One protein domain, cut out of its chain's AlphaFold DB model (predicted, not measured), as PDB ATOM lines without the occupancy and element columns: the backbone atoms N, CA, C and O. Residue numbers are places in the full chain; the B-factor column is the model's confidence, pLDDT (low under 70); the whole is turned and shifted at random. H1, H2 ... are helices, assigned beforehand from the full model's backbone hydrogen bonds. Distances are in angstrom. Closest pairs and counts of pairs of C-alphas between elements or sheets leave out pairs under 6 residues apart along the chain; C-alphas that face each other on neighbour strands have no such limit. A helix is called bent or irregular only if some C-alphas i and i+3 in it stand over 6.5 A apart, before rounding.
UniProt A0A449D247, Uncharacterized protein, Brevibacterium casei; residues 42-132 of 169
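What this domain is: This is residues 42 to 132 of the 169 residues of an uncharacterized protein of Brevibacterium casei (UniProt A0A449D247). Three long helices, H1, H2 and H3, make an open, flat triangle with an empty middle: they meet in corners near their ends, H1 with H2, H2 with H3 and the end of H3 with the start of H1. The corner of H2 and H3 is the loosest, and the short helix H4 folds back beyond the end of H3. The printed part has 91 residues with four named helices in the order H1, H2, H3, H4 and no named strand, and its class is all helix. The whole is loose, with a radius of gyration of the C-alphas of 17.3 A, and its C-alphas span 47 by 40 by 14 A.

How they stand to each other: H1, residues 42 to 66, touches H2, residues 70 to 91, with its residues 64 to 66 alone, and H2 touches it with residues 76 to 80 alone. Their closest C-alphas, those of Ala 65 and Ala 76, are 5.1 A apart. They run opposite ways at a steep tilt of 68 degrees, only just short of about perpendicular. H2 has a kink of 25 degrees near residue 77. It is irregular, with C-alphas 71 and 74 standing 7.7 A apart, and its line is a rough one. H3, residues 95 to 122, is close to H2 but not clearly touching it; their closest C-alphas, those of Ile 90 and His 98, are 7.2 A apart. These two run opposite ways at a steep tilt of 53 degrees. H3 touches H1 with residues 109 to 120 alone, and H1 touches it with residues 42 to 50 alone. Their closest C-alphas, those of Ala 46 and Ser 117, are 5.2 A apart, and they run opposite ways at a steep tilt of 59 degrees. H4, residues 126 to 132, touches no helix: it is apart from H1 and H2, and only just apart from H3, with the closest C-alphas 8.2 A apart. In H1, H3 and H4 every O i to N i+4 pair is within hydrogen-bond range; in H2 it is 16 of 18.

Where its parts are: H1 begins at C-alpha 42, (140.069, 158.450, 118.475), and measures 36.0 A from first to last C-alpha. H2 measures 31.3 A. H3, the longest helix with 28 residues, measures 40.9 A and begins at C-alpha 95, (140.348, 123.370, 123.191). H4 ends at C-alpha 132, (156.938, 159.953, 123.778).

The domain as a whole: The two C-alphas farthest apart, those of Thr 92 and Ser 125, are 49.7 A apart. The printed part has no cut, and its three links are tight. Residues 55 to 60, 84 to 89, 91 to 97, 102 to 108 and 122 to 128 stand free. The mean pLDDT of the printed part is 73.3, and it is under 70 at residues 59 to 73, 76, 119 to 124 and 126 to 128.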
ATOM      1  N   LEU A  42     139.416 159.027 117.292       75.31
ATOM      2  CA  LEU A  42     140.069 158.450 118.475       75.31
ATOM      3  C   LEU A  42     140.140 156.919 118.442       75.31
ATOM      4  O   LEU A  42     141.187 156.348 118.742       75.31
ATOM      5  N   ASP A  43     139.065 156.249 118.023       75.75
ATOM      6  CA  ASP A  43     139.038 154.786 117.930       75.75
ATOM      7  C   ASP A  43     140.061 154.240 116.928       75.75
ATOM      8  O   ASP A  43     140.659 153.184 117.154       75.75
ATOM      9  N   LEU A  44     140.292 154.967 115.834       77.19
ATOM     10  CA  LEU A  44     141.202 154.555 114.770       77.19
ATOM     11  C   LEU A  44     142.662 154.785 115.185       77.19
ATOM     12  O   LEU A  44     143.498 153.902 114.990       77.19
ATOM     13  N   ALA A  45     142.942 155.903 115.864       77.44
ATOM     14  CA  ALA A  45     144.236 156.162 116.496       77.44
ATOM     15  C   ALA A  45     144.569 155.118 117.571       77.44
ATOM     16  O   ALA A  45     145.612 154.475 117.502       77.44
ATOM     17  N   ALA A  46     143.667 154.897 118.533       76.25
ATOM     18  CA  ALA A  46     143.897 153.973 119.639       76.25
ATOM     19  C   ALA A  46     144.092 152.532 119.150       76.25
ATOM     20  O   ALA A  46     144.981 151.826 119.627       76.25
ATOM     21  N   THR A  47     143.302 152.099 118.164       79.62
ATOM     22  CA  THR A  47     143.435 150.758 117.579       79.62
ATOM     23  C   THR A  47     144.739 150.622 116.790       79.62
ATOM     24  O   THR A  47     145.436 149.620 116.955       79.62
ATOM     25  N   GLY A  48     145.112 151.630 115.992       77.50
ATOM     26  CA  GLY A  48     146.367 151.644 115.235       77.50
ATOM     27  C   GLY A  48     147.605 151.628 116.135       77.50
ATOM     28  O   GLY A  48     148.504 150.810 115.936       77.50
ATOM     29  N   SER A  49     147.627 152.458 117.180       76.00
ATOM     30  CA  SER A  49     148.710 152.488 118.168       76.00
ATOM     31  C   SER A  49     148.806 151.188 118.965       76.00
ATOM     32  O   SER A  49     149.909 150.688 119.179       76.00
ATOM     33  N   ALA A  50     147.673 150.598 119.363       78.69
ATOM     34  CA  ALA A  50     147.657 149.320 120.074       78.69
ATOM     35  C   ALA A  50     148.228 148.193 119.206       78.69
ATOM     36  O   ALA A  50     149.081 147.431 119.660       78.69
ATOM     37  N   PHE A  51     147.817 148.123 117.935       80.00
ATOM     38  CA  PHE A  51     148.362 147.156 116.982       80.00
ATOM     39  C   PHE A  51     149.867 147.325 116.793       80.00
ATOM     40  O   PHE A  51     150.607 146.337 116.783       80.00
ATOM     41  N   PHE A  52     150.321 148.572 116.669       77.69
ATOM     42  CA  PHE A  52     151.731 148.886 116.512       77.69
ATOM     43  C   PHE A  52     152.553 148.442 117.727       77.69
ATOM     44  O   PHE A  52     153.535 147.726 117.559       77.69
ATOM     45  N   ILE A  53     152.120 148.780 118.946       76.94
ATOM     46  CA  ILE A  53     152.822 148.413 120.187       76.94
ATOM     47  C   ILE A  53     152.880 146.895 120.361       76.94
ATOM     48  O   ILE A  53     153.947 146.353 120.637       76.94
ATOM     49  N   VAL A  54     151.768 146.184 120.155       78.19
ATOM     50  CA  VAL A  54     151.743 144.714 120.258       78.19
ATOM     51  C   VAL A  54     152.679 144.080 119.227       78.19
ATOM     52  O   VAL A  54     153.418 143.149 119.545       78.19
ATOM     53  N   THR A  55     152.692 144.603 118.000       76.94
ATOM     54  CA  THR A  55     153.580 144.116 116.936       76.94
ATOM     55  C   THR A  55     155.047 144.381 117.265       76.94
ATOM     56  O   THR A  55     155.877 143.487 117.100       76.94
ATOM     57  N   LEU A  56     155.362 145.568 117.788       71.69
ATOM     58  CA  LEU A  56     156.705 145.949 118.216       71.69
ATOM     59  C   LEU A  56     157.199 145.049 119.354       71.69
ATOM     60  O   LEU A  56     158.298 144.510 119.274       71.69
ATOM     61  N   MET A  57     156.363 144.806 120.366       70.62
ATOM     62  CA  MET A  57     156.678 143.906 121.481       70.62
ATOM     63  C   MET A  57     156.899 142.467 121.014       70.62
ATOM     64  O   MET A  57     157.814 141.794 121.485       70.62
ATOM     65  N   ARG A  58     156.119 141.999 120.032       72.44
ATOM     66  CA  ARG A  58     156.321 140.676 119.432       72.44
ATOM     67  C   ARG A  58     157.672 140.576 118.724       72.44
ATOM     68  O   ARG A  58     158.361 139.571 118.871       72.44
ATOM     69  N   GLN A  59     158.056 141.602 117.969       68.44
ATOM     70  CA  GLN A  59     159.345 141.640 117.273       68.44
ATOM     71  C   GLN A  59     160.521 141.738 118.254       68.44
ATOM     72  O   GLN A  59     161.507 141.022 118.091       68.44
ATOM     73  N   LEU A  60     160.385 142.541 119.312       65.00
ATOM     74  CA  LEU A  60     161.342 142.642 120.416       65.00
ATOM     75  C   LEU A  60     161.543 141.307 121.136       65.00
ATOM     76  O   LEU A  60     162.680 140.896 121.340       65.00
ATOM     77  N   GLY A  61     160.461 140.604 121.483       61.75
ATOM     78  CA  GLY A  61     160.538 139.313 122.172       61.75
ATOM     79  C   GLY A  61     161.242 138.233 121.347       61.75
ATOM     80  O   GLY A  61     162.019 137.449 121.887       61.75
ATOM     81  N   VAL A  62     161.027 138.219 120.028       59.00
ATOM     82  CA  VAL A  62     161.745 137.323 119.107       59.00
ATOM     83  C   VAL A  62     163.210 137.744 118.965       59.00
ATOM     84  O   VAL A  62     164.092 136.888 119.021       59.00
ATOM     85  N   GLY A  63     163.486 139.046 118.842       56.34
ATOM     86  CA  GLY A  63     164.841 139.598 118.732       56.34
ATOM     87  C   GLY A  63     165.704 139.347 119.972       56.34
ATOM     88  O   GLY A  63     166.826 138.864 119.842       56.34
ATOM     89  N   LEU A  64     165.165 139.569 121.174       55.38
ATOM     90  CA  LEU A  64     165.828 139.281 122.454       55.38
ATOM     91  C   LEU A  64     166.131 137.789 122.629       55.38
ATOM     92  O   LEU A  64     167.148 137.427 123.212       55.38
ATOM     93  N   ALA A  65     165.274 136.911 122.108       54.97
ATOM     94  CA  ALA A  65     165.484 135.470 122.166       54.97
ATOM     95  C   ALA A  65     166.500 134.961 121.128       54.97
ATOM     96  O   ALA A  65     167.098 133.917 121.350       54.97
ATOM     97  N   THR A  66     166.707 135.638 119.995       54.53
ATOM     98  CA  THR A  66     167.552 135.127 118.891       54.53
ATOM     99  C   THR A  66     168.886 135.846 118.732       54.53
ATOM    100  O   THR A  66     169.842 135.232 118.264       54.53
ATOM    101  N   VAL A  67     168.976 137.107 119.160       54.56
ATOM    102  CA  VAL A  67     170.135 137.996 118.965       54.56
ATOM    103  C   VAL A  67     170.563 138.611 120.306       54.56
ATOM    104  O   VAL A  67     170.868 139.796 120.405       54.56
ATOM    105  N   ALA A  68     170.538 137.817 121.379       56.16
ATOM    106  CA  ALA A  68     170.993 138.278 122.688       56.16
ATOM    107  C   ALA A  68     172.521 138.505 122.685       56.16
ATOM    108  O   ALA A  68     173.257 137.608 122.263       56.16
ATOM    109  N   PRO A  69     173.018 139.658 123.173       59.12
ATOM    110  CA  PRO A  69     174.440 139.858 123.455       59.12
ATOM    111  C   PRO A  69     174.959 138.797 124.435       59.12
ATOM    112  O   PRO A  69     174.194 138.316 125.273       59.12
ATOM    113  N   ARG A  70     176.260 138.474 124.380       59.22
ATOM    114  CA  ARG A  70     176.875 137.396 125.190       59.22
ATOM    115  C   ARG A  70     176.616 137.531 126.698       59.22
ATOM    116  O   ARG A  70     176.525 136.540 127.407       59.22
ATOM    117  N   GLU A  71     176.424 138.760 127.167       65.19
ATOM    118  CA  GLU A  71     176.147 139.112 128.566       65.19
ATOM    119  C   GLU A  71     174.723 138.752 129.032       65.19
ATOM    120  O   GLU A  71     174.480 138.585 130.223       65.19
ATOM    121  N   PHE A  72     173.782 138.564 128.101       61.81
ATOM    122  CA  PHE A  72     172.390 138.186 128.375       61.81
ATOM    123  C   PHE A  72     172.040 136.778 127.869       61.81
ATOM    124  O   PHE A  72     170.863 136.407 127.845       61.81
ATOM    125  N   GLU A  73     173.036 135.966 127.492       66.00
ATOM    126  CA  GLU A  73     172.832 134.595 127.000       66.00
ATOM    127  C   GLU A  73     172.037 133.733 127.992       66.00
ATOM    128  O   GLU A  73     171.131 133.009 127.577       66.00
ATOM    129  N   GLY A  74     172.307 133.863 129.298       70.12
ATOM    130  CA  GLY A  74     171.593 133.130 130.351       70.12
ATOM    131  C   GLY A  74     170.098 133.462 130.396       70.12
ATOM    132  O   GLY A  74     169.257 132.568 130.293       70.12
ATOM    133  N   SER A  75     169.755 134.750 130.464       72.38
ATOM    134  CA  SER A  75     168.363 135.221 130.483       72.38
ATOM    135  C   SER A  75     167.631 134.901 129.179       72.38
ATOM    136  O   SER A  75     166.486 134.454 129.201       72.38
ATOM    137  N   ALA A  76     168.298 135.054 128.033       68.06
ATOM    138  CA  ALA A  76     167.732 134.714 126.730       68.06
ATOM    139  C   ALA A  76     167.474 133.210 126.579       68.06
ATOM    140  O   ALA A  76     166.524 132.806 125.905       68.06
ATOM    141  N   ASN A  77     168.301 132.364 127.196       73.69
ATOM    142  CA  ASN A  77     168.078 130.923 127.206       73.69
ATOM    143  C   ASN A  77     166.910 130.539 128.129       73.69
ATOM    144  O   ASN A  77     166.068 129.742 127.727       73.69
ATOM    145  N   LEU A  78     166.784 131.174 129.300       78.44
ATOM    146  CA  LEU A  78     165.625 131.000 130.186       78.44
ATOM    147  C   LEU A  78     164.314 131.411 129.507       78.44
ATOM    148  O   LEU A  78     163.330 130.680 129.579       78.44
ATOM    149  N   VAL A  79     164.298 132.542 128.795       78.19
ATOM    150  CA  VAL A  79     163.123 132.994 128.030       78.19
ATOM    151  C   VAL A  79     162.782 132.010 126.911       78.19
ATOM    152  O   VAL A  79     161.614 131.666 126.743       78.19
ATOM    153  N   ARG A  80     163.781 131.505 126.174       76.00
ATOM    154  CA  ARG A  80     163.570 130.469 125.148       76.00
ATOM    155  C   ARG A  80     163.020 129.177 125.742       76.00
ATOM    156  O   ARG A  80     162.108 128.581 125.171       76.00
ATOM    157  N   GLN A  81     163.537 128.766 126.895       81.06
ATOM    158  CA  GLN A  81     163.076 127.575 127.593       81.06
ATOM    159  C   GLN A  81     161.623 127.738 128.047       81.06
ATOM    160  O   GLN A  81     160.789 126.910 127.683       81.06
ATOM    161  N   LEU A  82     161.294 128.862 128.694       81.38
ATOM    162  CA  LEU A  82     159.928 129.234 129.071       81.38
ATOM    163  C   LEU A  82     158.979 129.258 127.869       81.38
ATOM    164  O   LEU A  82     157.883 128.710 127.947       81.38
ATOM    165  N   GLN A  83     159.392 129.838 126.738       79.75
ATOM    166  CA  GLN A  83     158.599 129.827 125.504       79.75
ATOM    167  C   GLN A  83     158.357 128.403 124.993       79.75
ATOM    168  O   GLN A  83     157.246 128.077 124.566       79.75
ATOM    169  N   SER A  84     159.377 127.545 125.039       79.94
ATOM    170  CA  SER A  84     159.278 126.160 124.572       79.94
ATOM    171  C   SER A  84     158.392 125.298 125.477       79.94
ATOM    172  O   SER A  84     157.604 124.493 124.975       79.94
ATOM    173  N   ASP A  85     158.469 125.511 126.790       81.75
ATOM    174  CA  ASP A  85     157.668 124.813 127.792       81.75
ATOM    175  C   ASP A  85     156.218 125.283 127.736       81.75
ATOM    176  O   ASP A  85     155.302 124.463 127.738       81.75
ATOM    177  N   PHE A  86     155.997 126.588 127.568       78.88
ATOM    178  CA  PHE A  86     154.669 127.152 127.354       78.88
ATOM    179  C   PHE A  86     154.026 126.616 126.071       78.88
ATOM    180  O   PHE A  86     152.860 126.226 126.081       78.88
ATOM    181  N   SER A  87     154.791 126.514 124.979       79.38
ATOM    182  CA  SER A  87     154.302 125.961 123.708       79.38
ATOM    183  C   SER A  87     153.927 124.482 123.833       79.38
ATOM    184  O   SER A  87     152.871 124.072 123.354       79.38
ATOM    185  N   ARG A  88     154.749 123.681 124.525       81.88
ATOM    186  CA  ARG A  88     154.437 122.273 124.828       81.88
ATOM    187  C   ARG A  88     153.225 122.135 125.743       81.88
ATOM    188  O   ARG A  88     152.377 121.274 125.510       81.88
ATOM    189  N   TRP A  89     153.113 122.990 126.754       80.44
ATOM    190  CA  TRP A  89     151.973 123.016 127.663       80.44
ATOM    191  C   TRP A  89     150.672 123.349 126.923       80.44
ATOM    192  O   TRP A  89     149.687 122.632 127.095       80.44
ATOM    193  N   ILE A  90     150.681 124.360 126.046       77.75
ATOM    194  CA  ILE A  90     149.536 124.708 125.193       77.75
ATOM    195  C   ILE A  90     149.163 123.534 124.283       77.75
ATOM    196  O   ILE A  90     148.006 123.124 124.280       77.75
ATOM    197  N   ALA A  91     150.132 122.940 123.582       76.69
ATOM    198  CA  ALA A  91     149.885 121.850 122.635       76.69
ATOM    199  C   ALA A  91     149.246 120.603 123.275       76.69
ATOM    200  O   ALA A  91     148.576 119.830 122.594       76.69
ATOM    201  N   THR A  92     149.430 120.412 124.584       78.25
ATOM    202  CA  THR A  92     148.908 119.252 125.325       78.25
ATOM    203  C   THR A  92     147.543 119.533 125.977       78.25
ATOM    204  O   THR A  92     146.914 118.633 126.534       78.25
ATOM    205  N   ARG A  93     147.060 120.782 125.955       76.44
ATOM    206  CA  ARG A  93     145.826 121.194 126.637       76.44
ATOM    207  C   ARG A  93     144.609 121.192 125.714       76.44
ATOM    208  O   ARG A  93     144.700 121.320 124.500       76.44
ATOM    209  N   SER A  94     143.433 121.049 126.325       71.50
ATOM    210  CA  SER A  94     142.154 120.978 125.618       71.50
ATOM    211  C   SER A  94     141.794 122.296 124.917       71.50
ATOM    212  O   SER A  94     142.290 123.374 125.254       71.50
ATOM    213  N   VAL A  95     140.872 122.218 123.953       77.69
ATOM    214  CA  VAL A  95     140.348 123.370 123.191       77.69
ATOM    215  C   VAL A  95     139.805 124.478 124.111       77.69
ATOM    216  O   VAL A  95     139.943 125.660 123.812       77.69
ATOM    217  N   VAL A  96     139.270 124.116 125.282       74.19
ATOM    218  CA  VAL A  96     138.774 125.074 126.287       74.19
ATOM    219  C   VAL A  96     139.900 125.931 126.874       74.19
ATOM    220  O   VAL A  96     139.724 127.131 127.056       74.19
ATOM    221  N   ALA A  97     141.076 125.352 127.129       76.06
ATOM    222  CA  ALA A  97     142.223 126.114 127.621       76.06
ATOM    223  C   ALA A  97     142.705 127.131 126.577       76.06
ATOM    224  O   ALA A  97     142.993 128.275 126.919       76.06
ATOM    225  N   HIS A  98     142.709 126.746 125.298       77.69
ATOM    226  CA  HIS A  98     143.024 127.655 124.198       77.69
ATOM    227  C   HIS A  98     142.017 128.806 124.110       77.69
ATOM    228  O   HIS A  98     142.419 129.955 123.942       77.69
ATOM    229  N   ALA A  99     140.723 128.522 124.285       80.75
ATOM    230  CA  ALA A  99     139.681 129.544 124.297       80.75
ATOM    231  C   ALA A  99     139.837 130.526 125.472       80.75
ATOM    232  O   ALA A  99     139.698 131.731 125.279       80.75
ATOM    233  N   LEU A 100     140.181 130.041 126.670       81.25
ATOM    234  CA  LEU A 100     140.434 130.899 127.834       81.25
ATOM    235  C   LEU A 100     141.689 131.762 127.662       81.25
ATOM    236  O   LEU A 100     141.663 132.944 127.993       81.25
ATOM    237  N   ILE A 101     142.768 131.205 127.106       81.69
ATOM    238  CA  ILE A 101     143.986 131.968 126.794       81.69
ATOM    239  C   ILE A 101     143.687 133.029 125.730       81.69
ATOM    240  O   ILE A 101     144.100 134.177 125.883       81.69
ATOM    241  N   ALA A 102     142.934 132.678 124.685       80.56
ATOM    242  CA  ALA A 102     142.507 133.627 123.665       80.56
ATOM    243  C   ALA A 102     141.658 134.752 124.272       80.56
ATOM    244  O   ALA A 102     141.932 135.921 124.021       80.56
ATOM    245  N   MET A 103     140.698 134.417 125.138       84.12
ATOM    246  CA  MET A 103     139.864 135.390 125.846       84.12
ATOM    247  C   MET A 103     140.699 136.324 126.730       84.12
ATOM    248  O   MET A 103     140.499 137.537 126.700       84.12
ATOM    249  N   ALA A 104     141.672 135.786 127.470       81.38
ATOM    250  CA  ALA A 104     142.595 136.581 128.274       81.38
ATOM    251  C   ALA A 104     143.442 137.525 127.403       81.38
ATOM    252  O   ALA A 104     143.613 138.695 127.745       81.38
ATOM    253  N   TYR A 105     143.918 137.055 126.246       78.44
ATOM    254  CA  TYR A 105     144.677 137.876 125.303       78.44
ATOM    255  C   TYR A 105     143.817 138.990 124.693       78.44
ATOM    256  O   TYR A 105     144.259 140.133 124.580       78.44
ATOM    257  N   THR A 106     142.560 138.692 124.359       82.75
ATOM    258  CA  THR A 106     141.586 139.693 123.910       82.75
ATOM    259  C   THR A 106     141.319 140.732 124.996       82.75
ATOM    260  O   THR A 106     141.344 141.925 124.706       82.75
ATOM    261  N   ALA A 107     141.123 140.316 126.248       83.12
ATOM    262  CA  ALA A 107     140.927 141.235 127.366       83.12
ATOM    263  C   ALA A 107     142.147 142.149 127.572       83.12
ATOM    264  O   ALA A 107     141.993 143.366 127.679       83.12
ATOM    265  N   ALA A 108     143.361 141.593 127.540       80.19
ATOM    266  CA  ALA A 108     144.601 142.364 127.625       80.19
ATOM    267  C   ALA A 108     144.737 143.376 126.474       80.19
ATOM    268  O   ALA A 108     145.121 144.527 126.699       80.19
ATOM    269  N   PHE A 109     144.369 142.986 125.248       78.38
ATOM    270  CA  PHE A 109     144.360 143.886 124.095       78.38
ATOM    271  C   PHE A 109     143.361 145.034 124.277       78.38
ATOM    272  O   PHE A 109     143.707 146.194 124.052       78.38
ATOM    273  N   LEU A 110     142.140 144.734 124.728       80.19
ATOM    274  CA  LEU A 110     141.106 145.742 124.965       80.19
ATOM    275  C   LEU A 110     141.513 146.732 126.061       80.19
ATOM    276  O   LEU A 110     141.351 147.936 125.875       80.19
ATOM    277  N   LEU A 111     142.098 146.248 127.161       80.94
ATOM    278  CA  LEU A 111     142.626 147.100 128.229       80.94
ATOM    279  C   LEU A 111     143.764 147.993 127.730       80.94
ATOM    280  O   LEU A 111     143.768 149.189 128.003       80.94
ATOM    281  N   SER A 112     144.690 147.441 126.943       74.44
ATOM    282  CA  SER A 112     145.780 148.213 126.336       74.44
ATOM    283  C   SER A 112     145.240 149.310 125.414       74.44
ATOM    284  O   SER A 112     145.674 150.459 125.487       74.44
ATOM    285  N   ARG A 113     144.239 148.985 124.583       81.88
ATOM    286  CA  ARG A 113     143.552 149.945 123.705       81.88
ATOM    287  C   ARG A 113     142.855 151.043 124.508       81.88
ATOM    288  O   ARG A 113     142.937 152.212 124.139       81.88
ATOM    289  N   ALA A 114     142.187 150.681 125.601       73.69
ATOM    290  CA  ALA A 114     141.523 151.629 126.488       73.69
ATOM    291  C   ALA A 114     142.530 152.568 127.171       73.69
ATOM    292  O   ALA A 114     142.326 153.781 127.175       73.69
ATOM    293  N   ALA A 115     143.650 152.032 127.666       74.62
ATOM    294  CA  ALA A 115     144.733 152.822 128.243       74.62
ATOM    295  C   ALA A 115     145.334 153.802 127.222       74.62
ATOM    296  O   ALA A 115     145.527 154.972 127.534       74.62
ATOM    297  N   LEU A 116     145.560 153.364 125.980       74.94
ATOM    298  CA  LEU A 116     146.047 154.227 124.898       74.94
ATOM    299  C   LEU A 116     145.061 155.339 124.545       74.94
ATOM    300  O   LEU A 116     145.476 156.477 124.353       74.94
ATOM    301  N   SER A 117     143.766 155.029 124.496       73.81
ATOM    302  CA  SER A 117     142.722 156.037 124.303       73.81
ATOM    303  C   SER A 117     142.753 157.084 125.424       73.81
ATOM    304  O   SER A 117     142.796 158.284 125.154       73.81
ATOM    305  N   ALA A 118     142.856 156.647 126.684       72.06
ATOM    306  CA  ALA A 118     142.987 157.547 127.827       72.06
ATOM    307  C   ALA A 118     144.246 158.428 127.720       72.06
ATOM    308  O   ALA A 118     144.160 159.644 127.858       72.06
ATOM    309  N   ILE A 119     145.399 157.855 127.372       68.38
ATOM    310  CA  ILE A 119     146.647 158.610 127.191       68.38
ATOM    311  C   ILE A 119     146.515 159.643 126.059       68.38
ATOM    312  O   ILE A 119     146.888 160.802 126.232       68.38
ATOM    313  N   LEU A 120     145.939 159.265 124.914       69.38
ATOM    314  CA  LEU A 120     145.774 160.153 123.755       69.38
ATOM    315  C   LEU A 120     144.796 161.309 123.999       69.38
ATOM    316  O   LEU A 120     144.903 162.329 123.322       69.38
ATOM    317  N   THR A 121     143.865 161.168 124.944       68.00
ATOM    318  CA  THR A 121     142.960 162.263 125.337       68.00
ATOM    319  C   THR A 121     143.621 163.273 126.277       68.00
ATOM    320  O   THR A 121     143.283 164.453 126.231       68.00
ATOM    321  N   VAL A 122     144.602 162.844 127.081       68.56
ATOM    322  CA  VAL A 122     145.356 163.715 128.002       68.56
ATOM    323  C   VAL A 122     146.448 164.508 127.276       68.56
ATOM    324  O   VAL A 122     146.776 165.630 127.666       68.56
ATOM    325  N   ILE A 123     147.012 163.962 126.195       64.38
ATOM    326  CA  ILE A 123     148.068 164.640 125.440       64.38
ATOM    327  C   ILE A 123     147.461 165.788 124.622       64.38
ATOM    328  O   ILE A 123     146.924 165.599 123.534       64.38
ATOM    329  N   ALA A 124     147.588 167.016 125.122       59.62
ATOM    330  CA  ALA A 124     147.095 168.220 124.448       59.62
ATOM    331  C   ALA A 124     148.038 168.754 123.347       59.62
ATOM    332  O   ALA A 124     147.631 169.622 122.577       59.62
ATOM    333  N   SER A 125     149.280 168.255 123.260       70.50
ATOM    334  CA  SER A 125     150.335 168.813 122.399       70.50
ATOM    335  C   SER A 125     150.953 167.769 121.452       70.50
ATOM    336  O   SER A 125     151.388 166.714 121.925       70.50
ATOM    337  N   PRO A 126     151.084 168.073 120.141       66.44
ATOM    338  CA  PRO A 126     151.697 167.170 119.157       66.44
ATOM    339  C   PRO A 126     153.162 166.870 119.484       66.44
ATOM    340  O   PRO A 126     153.653 165.769 119.241       66.44
ATOM    341  N   TRP A 127     153.852 167.840 120.089       69.38
ATOM    342  CA  TRP A 127     155.251 167.715 120.486       69.38
ATOM    343  C   TRP A 127     155.450 166.675 121.584       69.38
ATOM    344  O   TRP A 127     156.450 165.965 121.578       69.38
ATOM    345  N   VAL A 128     154.479 166.539 122.491       69.69
ATOM    346  CA  VAL A 128     154.524 165.543 123.569       69.69
ATOM    347  C   VAL A 128     154.308 164.141 123.003       69.69
ATOM    348  O   VAL A 128     155.042 163.226 123.359       69.69
ATOM    349  N   ALA A 129     153.369 163.968 122.068       71.94
ATOM    350  CA  ALA A 129     153.165 162.685 121.395       71.94
ATOM    351  C   ALA A 129     154.412 162.241 120.615       71.94
ATOM    352  O   ALA A 129     154.837 161.090 120.713       71.94
ATOM    353  N   LEU A 130     155.033 163.175 119.891       73.75
ATOM    354  CA  LEU A 130     156.277 162.939 119.167       73.75
ATOM    355  C   LEU A 130     157.417 162.580 120.133       73.75
ATOM    356  O   LEU A 130     158.100 161.584 119.911       73.75
ATOM    357  N   ALA A 131     157.591 163.331 121.225       70.88
ATOM    358  CA  ALA A 131     158.622 163.069 122.229       70.88
ATOM    359  C   ALA A 131     158.461 161.688 122.884       70.88
ATOM    360  O   ALA A 131     159.442 160.962 123.012       70.88
ATOM    361  N   VAL A 132     157.232 161.290 123.230       72.81
ATOM    362  CA  VAL A 132     156.938 159.953 123.778       72.81
ATOM    363  C   VAL A 132     157.247 158.861 122.752       72.81
ATOM    364  O   VAL A 132     157.884 157.864 123.091       72.81
TER     365      VAL A 132